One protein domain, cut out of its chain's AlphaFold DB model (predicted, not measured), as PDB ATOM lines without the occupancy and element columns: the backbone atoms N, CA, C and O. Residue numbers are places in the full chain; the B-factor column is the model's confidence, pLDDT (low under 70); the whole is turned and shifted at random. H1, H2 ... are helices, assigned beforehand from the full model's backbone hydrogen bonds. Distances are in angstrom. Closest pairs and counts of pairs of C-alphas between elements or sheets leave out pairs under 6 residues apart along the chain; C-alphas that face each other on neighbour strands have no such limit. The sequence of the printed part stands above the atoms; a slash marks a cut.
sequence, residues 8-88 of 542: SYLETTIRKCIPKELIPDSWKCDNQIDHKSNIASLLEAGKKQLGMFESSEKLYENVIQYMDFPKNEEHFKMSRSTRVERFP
ATOM      1  N   SER A   8     -28.887 -24.510  76.943       75.56
ATOM      2  CA  SER A   8     -28.954 -23.486  75.903       75.56
ATOM      3  C   SER A   8     -27.891 -23.731  74.824       75.56
ATOM      4  O   SER A   8     -26.882 -24.407  75.058       75.56
ATOM      5  N   TYR A   9     -28.095 -23.167  73.628       78.31
ATOM      6  CA  TYR A   9     -27.095 -23.221  72.556       78.31
ATOM      7  C   TYR A   9     -25.758 -22.643  73.030       78.31
ATOM      8  O   TYR A   9     -24.712 -23.259  72.847       78.31
ATOM      9  N   LEU A  10     -25.814 -21.508  73.734       83.88
ATOM     10  CA  LEU A  10     -24.641 -20.874  74.322       83.88
ATOM     11  C   LEU A  10     -23.926 -21.800  75.318       83.88
ATOM     12  O   LEU A  10     -22.708 -21.928  75.242       83.88
ATOM     13  N   GLU A  11     -24.654 -22.475  76.214       88.69
ATOM     14  CA  GLU A  11     -24.051 -23.412  77.171       88.69
ATOM     15  C   GLU A  11     -23.369 -24.583  76.458       88.69
ATOM     16  O   GLU A  11     -22.237 -24.940  76.786       88.69
ATOM     17  N   THR A  12     -24.030 -25.156  75.452       87.44
ATOM     18  CA  THR A  12     -23.475 -26.253  74.647       87.44
ATOM     19  C   THR A  12     -22.187 -25.822  73.955       87.44
ATOM     20  O   THR A  12     -21.183 -26.537  74.019       87.44
ATOM     21  N   THR A  13     -22.188 -24.643  73.332       88.19
ATOM     22  CA  THR A  13     -20.992 -24.078  72.708       88.19
ATOM     23  C   THR A  13     -19.882 -23.897  73.727       88.19
ATOM     24  O   THR A  13     -18.768 -24.352  73.487       88.19
ATOM     25  N   ILE A  14     -20.167 -23.266  74.868       92.06
ATOM     26  CA  ILE A  14     -19.181 -23.028  75.927       92.06
ATOM     27  C   ILE A  14     -18.547 -24.347  76.368       92.06
ATOM     28  O   ILE A  14     -17.327 -24.427  76.457       92.06
ATOM     29  N   ARG A  15     -19.349 -25.394  76.582       92.38
ATOM     30  CA  ARG A  15     -18.860 -26.708  77.028       92.38
ATOM     31  C   ARG A  15     -18.061 -27.469  75.968       92.38
ATOM     32  O   ARG A  15     -17.306 -28.363  76.328       92.38
ATOM     33  N   LYS A  16     -18.212 -27.132  74.684       91.19
ATOM     34  CA  LYS A  16     -17.341 -27.633  73.607       91.19
ATOM     35  C   LYS A  16     -16.087 -26.775  73.411       91.19
ATOM     36  O   LYS A  16     -15.043 -27.299  73.047       91.19
ATOM     37  N   CYS A  17     -16.201 -25.469  73.637       92.88
ATOM     38  CA  CYS A  17     -15.137 -24.494  73.426       92.88
ATOM     39  C   CYS A  17     -14.129 -24.459  74.580       92.88
ATOM     40  O   CYS A  17     -12.944 -24.222  74.357       92.88
ATOM     41  N   ILE A  18     -14.599 -24.628  75.817       95.19
ATOM     42  CA  ILE A  18     -13.815 -24.479  77.041       95.19
ATOM     43  C   ILE A  18     -13.712 -25.847  77.726       95.19
ATOM     44  O   ILE A  18     -14.745 -26.477  77.968       95.19
ATOM     45  N   PRO A  19     -12.497 -26.299  78.090       94.94
ATOM     46  CA  PRO A  19     -12.299 -27.533  78.836       94.94
ATOM     47  C   PRO A  19     -13.125 -27.570  80.122       94.94
ATOM     48  O   PRO A  19     -13.200 -26.583  80.861       94.94
ATOM     49  N   LYS A  20     -13.726 -28.728  80.411       93.62
ATOM     50  CA  LYS A  20     -14.627 -28.917  81.559       93.62
ATOM     51  C   LYS A  20     -13.957 -28.589  82.897       93.62
ATOM     52  O   LYS A  20     -14.621 -28.098  83.796       93.62
ATOM     53  N   GLU A  21     -12.644 -28.784  83.011       92.31
ATOM     54  CA  GLU A  21     -11.840 -28.489  84.205       92.31
ATOM     55  C   GLU A  21     -11.803 -26.994  84.557       92.31
ATOM     56  O   GLU A  21     -11.379 -26.632  85.658       92.31
ATOM     57  N   LEU A  22     -12.198 -26.130  83.616       93.31
ATOM     58  CA  LEU A  22     -12.226 -24.677  83.762       93.31
ATOM     59  C   LEU A  22     -13.644 -24.113  83.939       93.31
ATOM     60  O   LEU A  22     -13.799 -22.907  84.151       93.31
ATOM     61  N   ILE A  23     -14.667 -24.963  83.839       94.19
ATOM     62  CA  ILE A  23     -16.069 -24.598  84.034       94.19
ATOM     63  C   ILE A  23     -16.501 -25.144  85.399       94.19
ATOM     64  O   ILE A  23     -16.464 -26.355  85.602       94.19
ATOM     65  N   PRO A  24     -16.948 -24.300  86.345       91.88
ATOM     66  CA  PRO A  24     -17.479 -24.797  87.611       91.88
ATOM     67  C   PRO A  24     -18.671 -25.742  87.389       91.88
ATOM     68  O   PRO A  24     -19.606 -25.385  86.673       91.88
ATOM     69  N   ASP A  25     -18.693 -26.900  88.057       88.94
ATOM     70  CA  ASP A  25     -19.777 -27.895  87.921       88.94
ATOM     71  C   ASP A  25     -21.170 -27.324  88.240       88.94
ATOM     72  O   ASP A  25     -22.184 -27.761  87.694       88.94
ATOM     73  N   SER A  26     -21.230 -26.323  89.125       89.69
ATOM     74  CA  SER A  26     -22.464 -25.635  89.513       89.69
ATOM     75  C   SER A  26     -22.931 -24.581  88.507       89.69
ATOM     76  O   SER A  26     -24.030 -24.050  88.664       89.69
ATOM     77  N   TRP A  27     -22.105 -24.220  87.524       93.00
ATOM     78  CA  TRP A  27     -22.430 -23.171  86.565       93.00
ATOM     79  C   TRP A  27     -23.312 -23.705  85.430       93.00
ATOM     80  O   TRP A  27     -23.065 -24.780  84.872       93.00
ATOM     81  N   LYS A  28     -24.337 -22.922  85.086       91.94
ATOM     82  CA  LYS A  28     -25.285 -23.155  83.989       91.94
ATOM     83  C   LYS A  28     -25.667 -21.825  83.363       91.94
ATOM     84  O   LYS A  28     -25.641 -20.802  84.051       91.94
ATOM     85  N   CYS A  29     -26.066 -21.850  82.095       89.62
ATOM     86  CA  CYS A  29     -26.653 -20.666  81.489       89.62
ATOM     87  C   CYS A  29     -28.031 -20.372  82.089       89.62
ATOM     88  O   CYS A  29     -28.856 -21.269  82.272       89.62
ATOM     89  N   ASP A  30     -28.293 -19.092  82.322       87.12
ATOM     90  CA  ASP A  30     -29.628 -18.575  82.571       87.12
ATOM     91  C   ASP A  30     -30.226 -18.083  81.246       87.12
ATOM     92  O   ASP A  30     -29.737 -17.134  80.633       87.12
ATOM     93  N   ASN A  31     -31.291 -18.749  80.795       78.38
ATOM     94  CA  ASN A  31     -31.993 -18.407  79.554       78.38
ATOM     95  C   ASN A  31     -32.786 -17.093  79.649       78.38
ATOM     96  O   ASN A  31     -33.317 -16.641  78.638       78.38
ATOM     97  N   GLN A  32     -32.902 -16.499  80.841       78.94
ATOM     98  CA  GLN A  32     -33.595 -15.227  81.062       78.94
ATOM     99  C   GLN A  32     -32.689 -14.003  80.870       78.94
ATOM    100  O   GLN A  32     -33.188 -12.880  80.821       78.94
ATOM    101  N   ILE A  33     -31.371 -14.196  80.771       82.69
ATOM    102  CA  ILE A  33     -30.403 -13.106  80.599       82.69
ATOM    103  C   ILE A  33     -29.662 -13.237  79.268       82.69
ATOM    104  O   ILE A  33     -29.575 -14.311  78.673       82.69
ATOM    105  N   ASP A  34     -29.093 -12.131  78.795       82.81
ATOM    106  CA  ASP A  34     -28.392 -12.105  77.516       82.81
ATOM    107  C   ASP A  34     -27.080 -12.916  77.536       82.81
ATOM    108  O   ASP A  34     -26.524 -13.278  78.580       82.81
ATOM    109  N   HIS A  35     -26.550 -13.194  76.343       84.50
ATOM    110  CA  HIS A  35     -25.354 -14.018  76.181       84.50
ATOM    111  C   HIS A  35     -24.105 -13.433  76.854       84.50
ATOM    112  O   HIS A  35     -23.287 -14.187  77.383       84.50
ATOM    113  N   LYS A  36     -23.935 -12.104  76.857       87.44
ATOM    114  CA  LYS A  36     -22.762 -11.473  77.480       87.44
ATOM    115  C   LYS A  36     -22.850 -11.566  78.997       87.44
ATOM    116  O   LYS A  36     -21.845 -11.880  79.631       87.44
ATOM    117  N   SER A  37     -24.041 -11.378  79.563       91.06
ATOM    118  CA  SER A  37     -24.286 -11.555  80.999       91.06
ATOM    119  C   SER A  37     -24.035 -12.998  81.457       91.06
ATOM    120  O   SER A  37     -23.412 -13.217  82.496       91.06
ATOM    121  N   ASN A  38     -24.415 -13.990  80.645       92.38
ATOM    122  CA  ASN A  38     -24.072 -15.396  80.888       92.38
ATOM    123  C   ASN A  38     -22.553 -15.653  80.883       92.38
ATOM    124  O   ASN A  38     -22.035 -16.346  81.758       92.38
ATOM    125  N   ILE A  39     -21.809 -15.079  79.933       93.12
ATOM    126  CA  ILE A  39     -20.342 -15.200  79.917       93.12
ATOM    127  C   ILE A  39     -19.695 -14.480  81.109       93.12
ATOM    128  O   ILE A  39     -18.724 -14.982  81.678       93.12
ATOM    129  N   ALA A  40     -20.228 -13.329  81.519       94.50
ATOM    130  CA  ALA A  40     -19.741 -12.618  82.695       94.50
ATOM    131  C   ALA A  40     -19.919 -13.451  83.975       94.50
ATOM    132  O   ALA A  40     -18.977 -13.547  84.765       94.50
ATOM    133  N   SER A  41     -21.065 -14.124  84.141       94.75
ATOM    134  CA  SER A  41     -21.302 -15.009  85.287       94.75
ATOM    135  C   SER A  41     -20.361 -16.220  85.288       94.75
ATOM    136  O   SER A  41     -19.864 -16.609  86.347       94.75
ATOM    137  N   LEU A  42     -20.043 -16.774  84.110       95.06
ATOM    138  CA  LEU A  42     -19.043 -17.836  83.970       95.06
ATOM    139  C   LEU A  42     -17.660 -17.357  84.403       95.06
ATOM    140  O   LEU A  42     -16.990 -18.036  85.181       95.06
ATOM    141  N   LEU A  43     -17.228 -16.189  83.920       93.62
ATOM    142  CA  LEU A  43     -15.923 -15.638  84.276       93.62
ATOM    143  C   LEU A  43     -15.835 -15.316  85.773       93.62
ATOM    144  O   LEU A  43     -14.782 -15.508  86.376       93.62
ATOM    145  N   GLU A  44     -16.923 -14.856  86.390       92.00
ATOM    146  CA  GLU A  44     -16.980 -14.600  87.830       92.00
ATOM    147  C   GLU A  44     -16.909 -15.898  88.646       92.00
ATOM    148  O   GLU A  44     -16.055 -16.024  89.530       92.00
ATOM    149  N   ALA A  45     -17.745 -16.886  88.320       89.75
ATOM    150  CA  ALA A  45     -17.766 -18.181  88.997       89.75
ATOM    151  C   ALA A  45     -16.444 -18.946  88.806       89.75
ATOM    152  O   ALA A  45     -15.913 -19.552  89.739       89.75
ATOM    153  N   GLY A  46     -15.878 -18.872  87.601       84.19
ATOM    154  CA  GLY A  46     -14.629 -19.506  87.196       84.19
ATOM    155  C   GLY A  46     -13.387 -18.639  87.399       84.19
ATOM    156  O   GLY A  46     -12.318 -19.025  86.935       84.19
ATOM    157  N   LYS A  47     -13.463 -17.489  88.087       78.00
ATOM    158  CA  LYS A  47     -12.403 -16.451  88.118       78.00
ATOM    159  C   LYS A  47     -10.997 -16.959  88.443       78.00
ATOM    160  O   LYS A  47     -10.007 -16.390  87.995       78.00
ATOM    161  N   LYS A  48     -10.890 -18.024  89.240       78.06
ATOM    162  CA  LYS A  48      -9.601 -18.644  89.594       78.06
ATOM    163  C   LYS A  48      -9.035 -19.563  88.502       78.06
ATOM    164  O   LYS A  48      -7.837 -19.824  88.497       78.06
ATOM    165  N   GLN A  49      -9.886 -20.093  87.632       87.06
ATOM    166  CA  GLN A  49      -9.546 -21.043  86.571       87.06
ATOM    167  C   GLN A  49      -9.438 -20.356  85.204       87.06
ATOM    168  O   GLN A  49      -8.536 -20.679  84.438       87.06
ATOM    169  N   LEU A  50     -10.280 -19.352  84.947       91.44
ATOM    170  CA  LEU A  50     -10.364 -18.607  83.688       91.44
ATOM    171  C   LEU A  50      -9.487 -17.336  83.656       91.44
ATOM    172  O   LEU A  50      -9.728 -16.422  82.871       91.44
ATOM    173  N   GLY A  51      -8.450 -17.265  84.498       88.31
ATOM    174  CA  GLY A  51      -7.599 -16.073  84.663       88.31
ATOM    175  C   GLY A  51      -6.805 -15.648  83.418       88.31
ATOM    176  O   GLY A  51      -6.287 -14.531  83.371       88.31
ATOM    177  N   MET A  52      -6.737 -16.505  82.393       91.38
ATOM    178  CA  MET A  52      -6.162 -16.166  81.088       91.38
ATOM    179  C   MET A  52      -6.999 -15.158  80.293       91.38
ATOM    180  O   MET A  52      -6.467 -14.516  79.396       91.38
ATOM    181  N   PHE A  53      -8.285 -14.992  80.604       92.88
ATOM    182  CA  PHE A  53      -9.132 -14.003  79.944       92.88
ATOM    183  C   PHE A  53      -9.123 -12.698  80.745       92.88
ATOM    184  O   PHE A  53      -9.489 -12.682  81.919       92.88
ATOM    185  N   GLU A  54      -8.706 -11.595  80.111       89.31
ATOM    186  CA  GLU A  54      -8.616 -10.279  80.773       89.31
ATOM    187  C   GLU A  54      -9.987  -9.709  81.166       89.31
ATOM    188  O   GLU A  54     -10.081  -8.929  82.115       89.31
ATOM    189  N   SER A  55     -11.049 -10.102  80.456       92.25
ATOM    190  CA  SER A  55     -12.414  -9.645  80.701       92.25
ATOM    191  C   SER A  55     -13.466 -10.611  80.145       92.25
ATOM    192  O   SER A  55     -13.154 -11.523  79.369       92.25
ATOM    193  N   SER A  56     -14.729 -10.390  80.521       93.44
ATOM    194  CA  SER A  56     -15.890 -11.113  79.982       93.44
ATOM    195  C   SER A  56     -16.019 -10.934  78.475       93.44
ATOM    196  O   SER A  56     -16.399 -11.869  77.778       93.44
ATOM    197  N   GLU A  57     -15.653  -9.764  77.954       93.50
ATOM    198  CA  GLU A  57     -15.693  -9.462  76.524       93.50
ATOM    199  C   GLU A  57     -14.687 -10.323  75.761       93.50
ATOM    200  O   GLU A  57     -15.039 -10.867  74.721       93.50
ATOM    201  N   LYS A  58     -13.472 -10.519  76.291       93.00
ATOM    202  CA  LYS A  58     -12.479 -11.402  75.656       93.00
ATOM    203  C   LYS A  58     -12.871 -12.869  75.688       93.00
ATOM    204  O   LYS A  58     -12.655 -13.573  74.704       93.00
ATOM    205  N   LEU A  59     -13.476 -13.321  76.783       94.56
ATOM    206  CA  LEU A  59     -14.035 -14.668  76.844       94.56
ATOM    207  C   LEU A  59     -15.188 -14.835  75.841       94.56
ATOM    208  O   LEU A  59     -15.235 -15.823  75.112       94.56
ATOM    209  N   TYR A  60     -16.078 -13.846  75.751       91.81
ATOM    210  CA  TYR A  60     -17.184 -13.842  74.796       91.81
ATOM    211  C   TYR A  60     -16.670 -13.850  73.350       91.81
ATOM    212  O   TYR A  60     -17.122 -14.662  72.552       91.81
ATOM    213  N   GLU A  61     -15.689 -13.007  73.012       90.69
ATOM    214  CA  GLU A  61     -15.047 -12.989  71.690       90.69
ATOM    215  C   GLU A  61     -14.482 -14.364  71.315       90.69
ATOM    216  O   GLU A  61     -14.717 -14.819  70.197       90.69
ATOM    217  N   ASN A  62     -13.807 -15.045  72.248       92.31
ATOM    218  CA  ASN A  62     -13.268 -16.387  72.027       92.31
ATOM    219  C   ASN A  62     -14.377 -17.413  71.716       92.31
ATOM    220  O   ASN A  62     -14.296 -18.112  70.707       92.31
ATOM    221  N   VAL A  63     -15.443 -17.438  72.525       91.44
ATOM    222  CA  VAL A  63     -16.580 -18.364  72.355       91.44
ATOM    223  C   VAL A  63     -17.349 -18.095  71.060       91.44
ATOM    224  O   VAL A  63     -17.690 -19.027  70.336       91.44
ATOM    225  N   ILE A  64     -17.623 -16.828  70.736       86.88
ATOM    226  CA  ILE A  64     -18.326 -16.478  69.495       86.88
ATOM    227  C   ILE A  64     -17.473 -16.808  68.271       86.88
ATOM    228  O   ILE A  64     -18.010 -17.264  67.267       86.88
ATOM    229  N   GLN A  65     -16.159 -16.598  68.336       89.12
ATOM    230  CA  GLN A  65     -15.270 -16.912  67.222       89.12
ATOM    231  C   GLN A  65     -15.152 -18.416  66.963       89.12
ATOM    232  O   GLN A  65     -15.050 -18.815  65.807       89.12
ATOM    233  N   TYR A  66     -15.217 -19.247  68.002       90.75
ATOM    234  CA  TYR A  66     -15.289 -20.702  67.850       90.75
ATOM    235  C   TYR A  66     -16.534 -21.157  67.066       90.75
ATOM    236  O   TYR A  66     -16.500 -22.180  66.393       90.75
ATOM    237  N   MET A  67     -17.628 -20.391  67.117       86.56
ATOM    238  CA  MET A  67     -18.858 -20.682  66.370       86.56
ATOM    239  C   MET A  67     -18.880 -20.101  64.952       86.56
ATOM    240  O   MET A  67     -19.865 -20.299  64.244       86.56
ATOM    241  N   ASP A  68     -17.865 -19.348  64.530       85.75
ATOM    242  CA  ASP A  68     -17.901 -18.567  63.289       85.75
ATOM    243  C   ASP A  68     -17.507 -19.402  62.058       85.75
ATOM    244  O   ASP A  68     -16.493 -19.151  61.404       85.75
ATOM    245  N   PHE A  69     -18.307 -20.427  61.761       87.38
ATOM    246  CA  PHE A  69     -18.123 -21.312  60.611       87.38
ATOM    247  C   PHE A  69     -19.467 -21.714  59.976       87.38
ATOM    248  O   PHE A  69     -20.511 -21.669  60.642       87.38
ATOM    249  N   PRO A  70     -19.477 -22.086  58.681       85.75
ATOM    250  CA  PRO A  70     -20.711 -22.431  57.988       85.75
ATOM    251  C   PRO A  70     -21.312 -23.738  58.501       85.75
ATOM    252  O   PRO A  70     -20.601 -24.719  58.748       85.75
ATOM    253  N   LYS A  71     -22.648 -23.741  58.613       82.44
ATOM    254  CA  LYS A  71     -23.466 -24.855  59.118       82.44
ATOM    255  C   LYS A  71     -23.099 -25.331  60.530       82.44
ATOM    256  O   LYS A  71     -23.157 -26.518  60.857       82.44
ATOM    257  N   ASN A  72     -22.697 -24.397  61.388       82.94
ATOM    258  CA  ASN A  72     -22.324 -24.699  62.765       82.94
ATOM    259  C   ASN A  72     -23.447 -25.392  63.559       82.94
ATOM    260  O   ASN A  72     -23.168 -26.211  64.434       82.94
ATOM    261  N   GLU A  73     -24.709 -25.158  63.216       77.94
ATOM    262  CA  GLU A  73     -25.873 -25.779  63.833       77.94
ATOM    263  C   GLU A  73     -25.877 -27.308  63.686       77.94
ATOM    264  O   GLU A  73     -26.250 -28.009  64.632       77.94
ATOM    265  N   GLU A  74     -25.395 -27.833  62.553       78.81
ATOM    266  CA  GLU A  74     -25.259 -29.275  62.315       78.81
ATOM    267  C   GLU A  74     -24.157 -29.849  63.213       78.81
ATOM    268  O   GLU A  74     -24.344 -30.881  63.864       78.81
ATOM    269  N   HIS A  75     -23.033 -29.133  63.328       80.81
ATOM    270  CA  HIS A  75     -21.930 -29.503  64.214       80.81
ATOM    271  C   HIS A  75     -22.356 -29.507  65.693       80.81
ATOM    272  O   HIS A  75     -21.970 -30.387  66.474       80.81
ATOM    273  N   PHE A  76     -23.162 -28.532  66.113       80.19
ATOM    274  CA  PHE A  76     -23.661 -28.442  67.484       80.19
ATOM    275  C   PHE A  76     -24.850 -29.369  67.765       80.19
ATOM    276  O   PHE A  76     -25.094 -29.653  68.936       80.19
ATOM    277  N   LYS A  77     -25.513 -29.915  66.733       76.69
ATOM    278  CA  LYS A  77     -26.728 -30.748  66.838       76.69
ATOM    279  C   LYS A  77     -27.850 -30.046  67.613       76.69
ATOM    280  O   LYS A  77     -28.518 -30.669  68.438       76.69
ATOM    281  N   MET A  78     -28.027 -28.745  67.390       69.81
ATOM    282  CA  MET A  78     -28.948 -27.911  68.173       69.81
ATOM    283  C   MET A  78     -30.086 -27.328  67.333       69.81
ATOM    284  O   MET A  78     -29.977 -27.176  66.118       69.81
ATOM    285  N   SER A  79     -31.189 -27.005  68.020       60.62
ATOM    286  CA  SER A  79     -32.373 -26.382  67.422       60.62
ATOM    287  C   SER A  79     -32.042 -25.022  66.810       60.62
ATOM    288  O   SER A  79     -31.269 -24.242  67.366       60.62
ATOM    289  N   ARG A  80     -32.696 -24.717  65.688       59.50
ATOM    290  CA  ARG A  80     -32.522 -23.467  64.940       59.50
ATOM    291  C   ARG A  80     -32.964 -22.229  65.737       59.50
ATOM    292  O   ARG A  80     -32.341 -21.186  65.632       59.50
ATOM    293  N   SER A  81     -33.955 -22.385  66.615       55.53
ATOM    294  CA  SER A  81     -34.571 -21.302  67.401       55.53
ATOM    295  C   SER A  81     -33.739 -20.765  68.574       55.53
ATOM    296  O   SER A  81     -34.158 -19.821  69.239       55.53
ATOM    297  N   THR A  82     -32.589 -21.368  68.889       58.47
ATOM    298  CA  THR A  82     -31.738 -20.948  70.019       58.47
ATOM    299  C   THR A  82     -30.357 -20.470  69.579       58.47
ATOM    300  O   THR A  82     -29.479 -20.285  70.421       58.47
ATOM    301  N   ARG A  83     -30.141 -20.275  68.271       63.88
ATOM    302  CA  ARG A  83     -28.816 -19.996  67.715       63.88
ATOM    303  C   ARG A  83     -28.249 -18.658  68.198       63.88
ATOM    304  O   ARG A  83     -28.922 -17.634  68.265       63.88
ATOM    305  N   VAL A  84     -26.946 -18.664  68.464       63.19
ATOM    306  CA  VAL A  84     -26.137 -17.454  68.630       63.19
ATOM    307  C   VAL A  84     -25.464 -17.187  67.283       63.19
ATOM    308  O   VAL A  84     -24.360 -17.672  67.041       63.19
ATOM    309  N   GLU A  85     -26.131 -16.466  66.380       65.25
ATOM    310  CA  GLU A  85     -25.548 -16.150  65.071       65.25
ATOM    311  C   GLU A  85     -24.855 -14.781  65.066       65.25
ATOM    312  O   GLU A  85     -25.382 -13.752  65.507       65.25
ATOM    313  N   ARG A  86     -23.618 -14.775  64.565       67.69
ATOM    314  CA  ARG A  86     -22.888 -13.555  64.231       67.69
ATOM    315  C   ARG A  86     -23.177 -13.214  62.773       67.69
ATOM    316  O   ARG A  86     -23.360 -14.102  61.946       67.69
ATOM    317  N   PHE A  87     -23.129 -11.922  62.461       74.81
ATOM    318  CA  PHE A  87     -22.963 -11.485  61.079       74.81
ATOM    319  C   PHE A  87     -21.763 -12.224  60.455       74.81
ATOM    320  O   PHE A  87     -20.727 -12.318  61.127       74.81
ATOM    321  N   PRO A  88     -21.899 -12.772  59.236       79.56
ATOM    322  CA  PRO A  88     -20.912 -13.689  58.690       79.56
ATOM    323  C   PRO A  88     -19.565 -12.995  58.492       79.56
ATOM    324  O   PRO A  88     -19.493 -11.790  58.239       79.56
TER     325      PRO A  88
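This is residues 8 to 88 of the 542 residues of an uncharacterized protein of Caenorhabditis remanei (UniProt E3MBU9). Three helices meet in a small cluster, with H1 and H2 both packing on H3, and a short fourth helix, H4, sits beyond them toward one end of the long axis. H3 meets H2 with its first residue near H2's middle and has the last residue of H1 near it farther along, and long loops take up much of the rest. The 81 printed residues hold four named helices in the order H1, H2, H3, H4 and no named strand; the class is all helix, though under half of the residues, 36, are in named elements. The whole is compact, with a radius of gyration of the C-alphas of 12.2 A, yet elongated in outline, spanning 34 by 22 by 22 A.

Look first at H3, residues 56 to 66, and H2, residues 35 to 45: they touch, closest at the C-alphas of Ala 40 and Ser 56, 4.9 A apart. They run opposite ways at a steep tilt of 63 degrees. H1, residues 9 to 17, touches H3 about perpendicular, at 84 degrees, with the C-alphas of Cys 17 and Val 63 closest at 6.4 A. H1 and H2 are close but not clearly touching, the C-alphas of Leu 10 and His 35 being closest at 7.1 A. H4, residues 72 to 76, is close to H1 but not clearly touching, with the C-alphas of Thr 13 and Phe 76 closest at 7.3 A; it is apart from H2 and H3. In H1, H2, H3 and H4 every O i to N i+4 pair is within hydrogen-bond range.

Find C-alpha 56 at (-15.890, -11.113, 79.982); from there H3 runs 15.5 A to C-alpha 66. H2 is also 15.5 A long, and H1 12.1 A from C-alpha 9 at (-27.095, -23.221, 72.556). H4, 6.2 A, ends at C-alpha 76, (-23.661, -28.442, 67.484).

The C-alphas farthest apart are those of Lys 48 and Lys 71, 34.1 A. The printed part has no cut. The link from H1 to H2 is long, with 17 residues. Confidence is low, under 70, at residues 78 to 86.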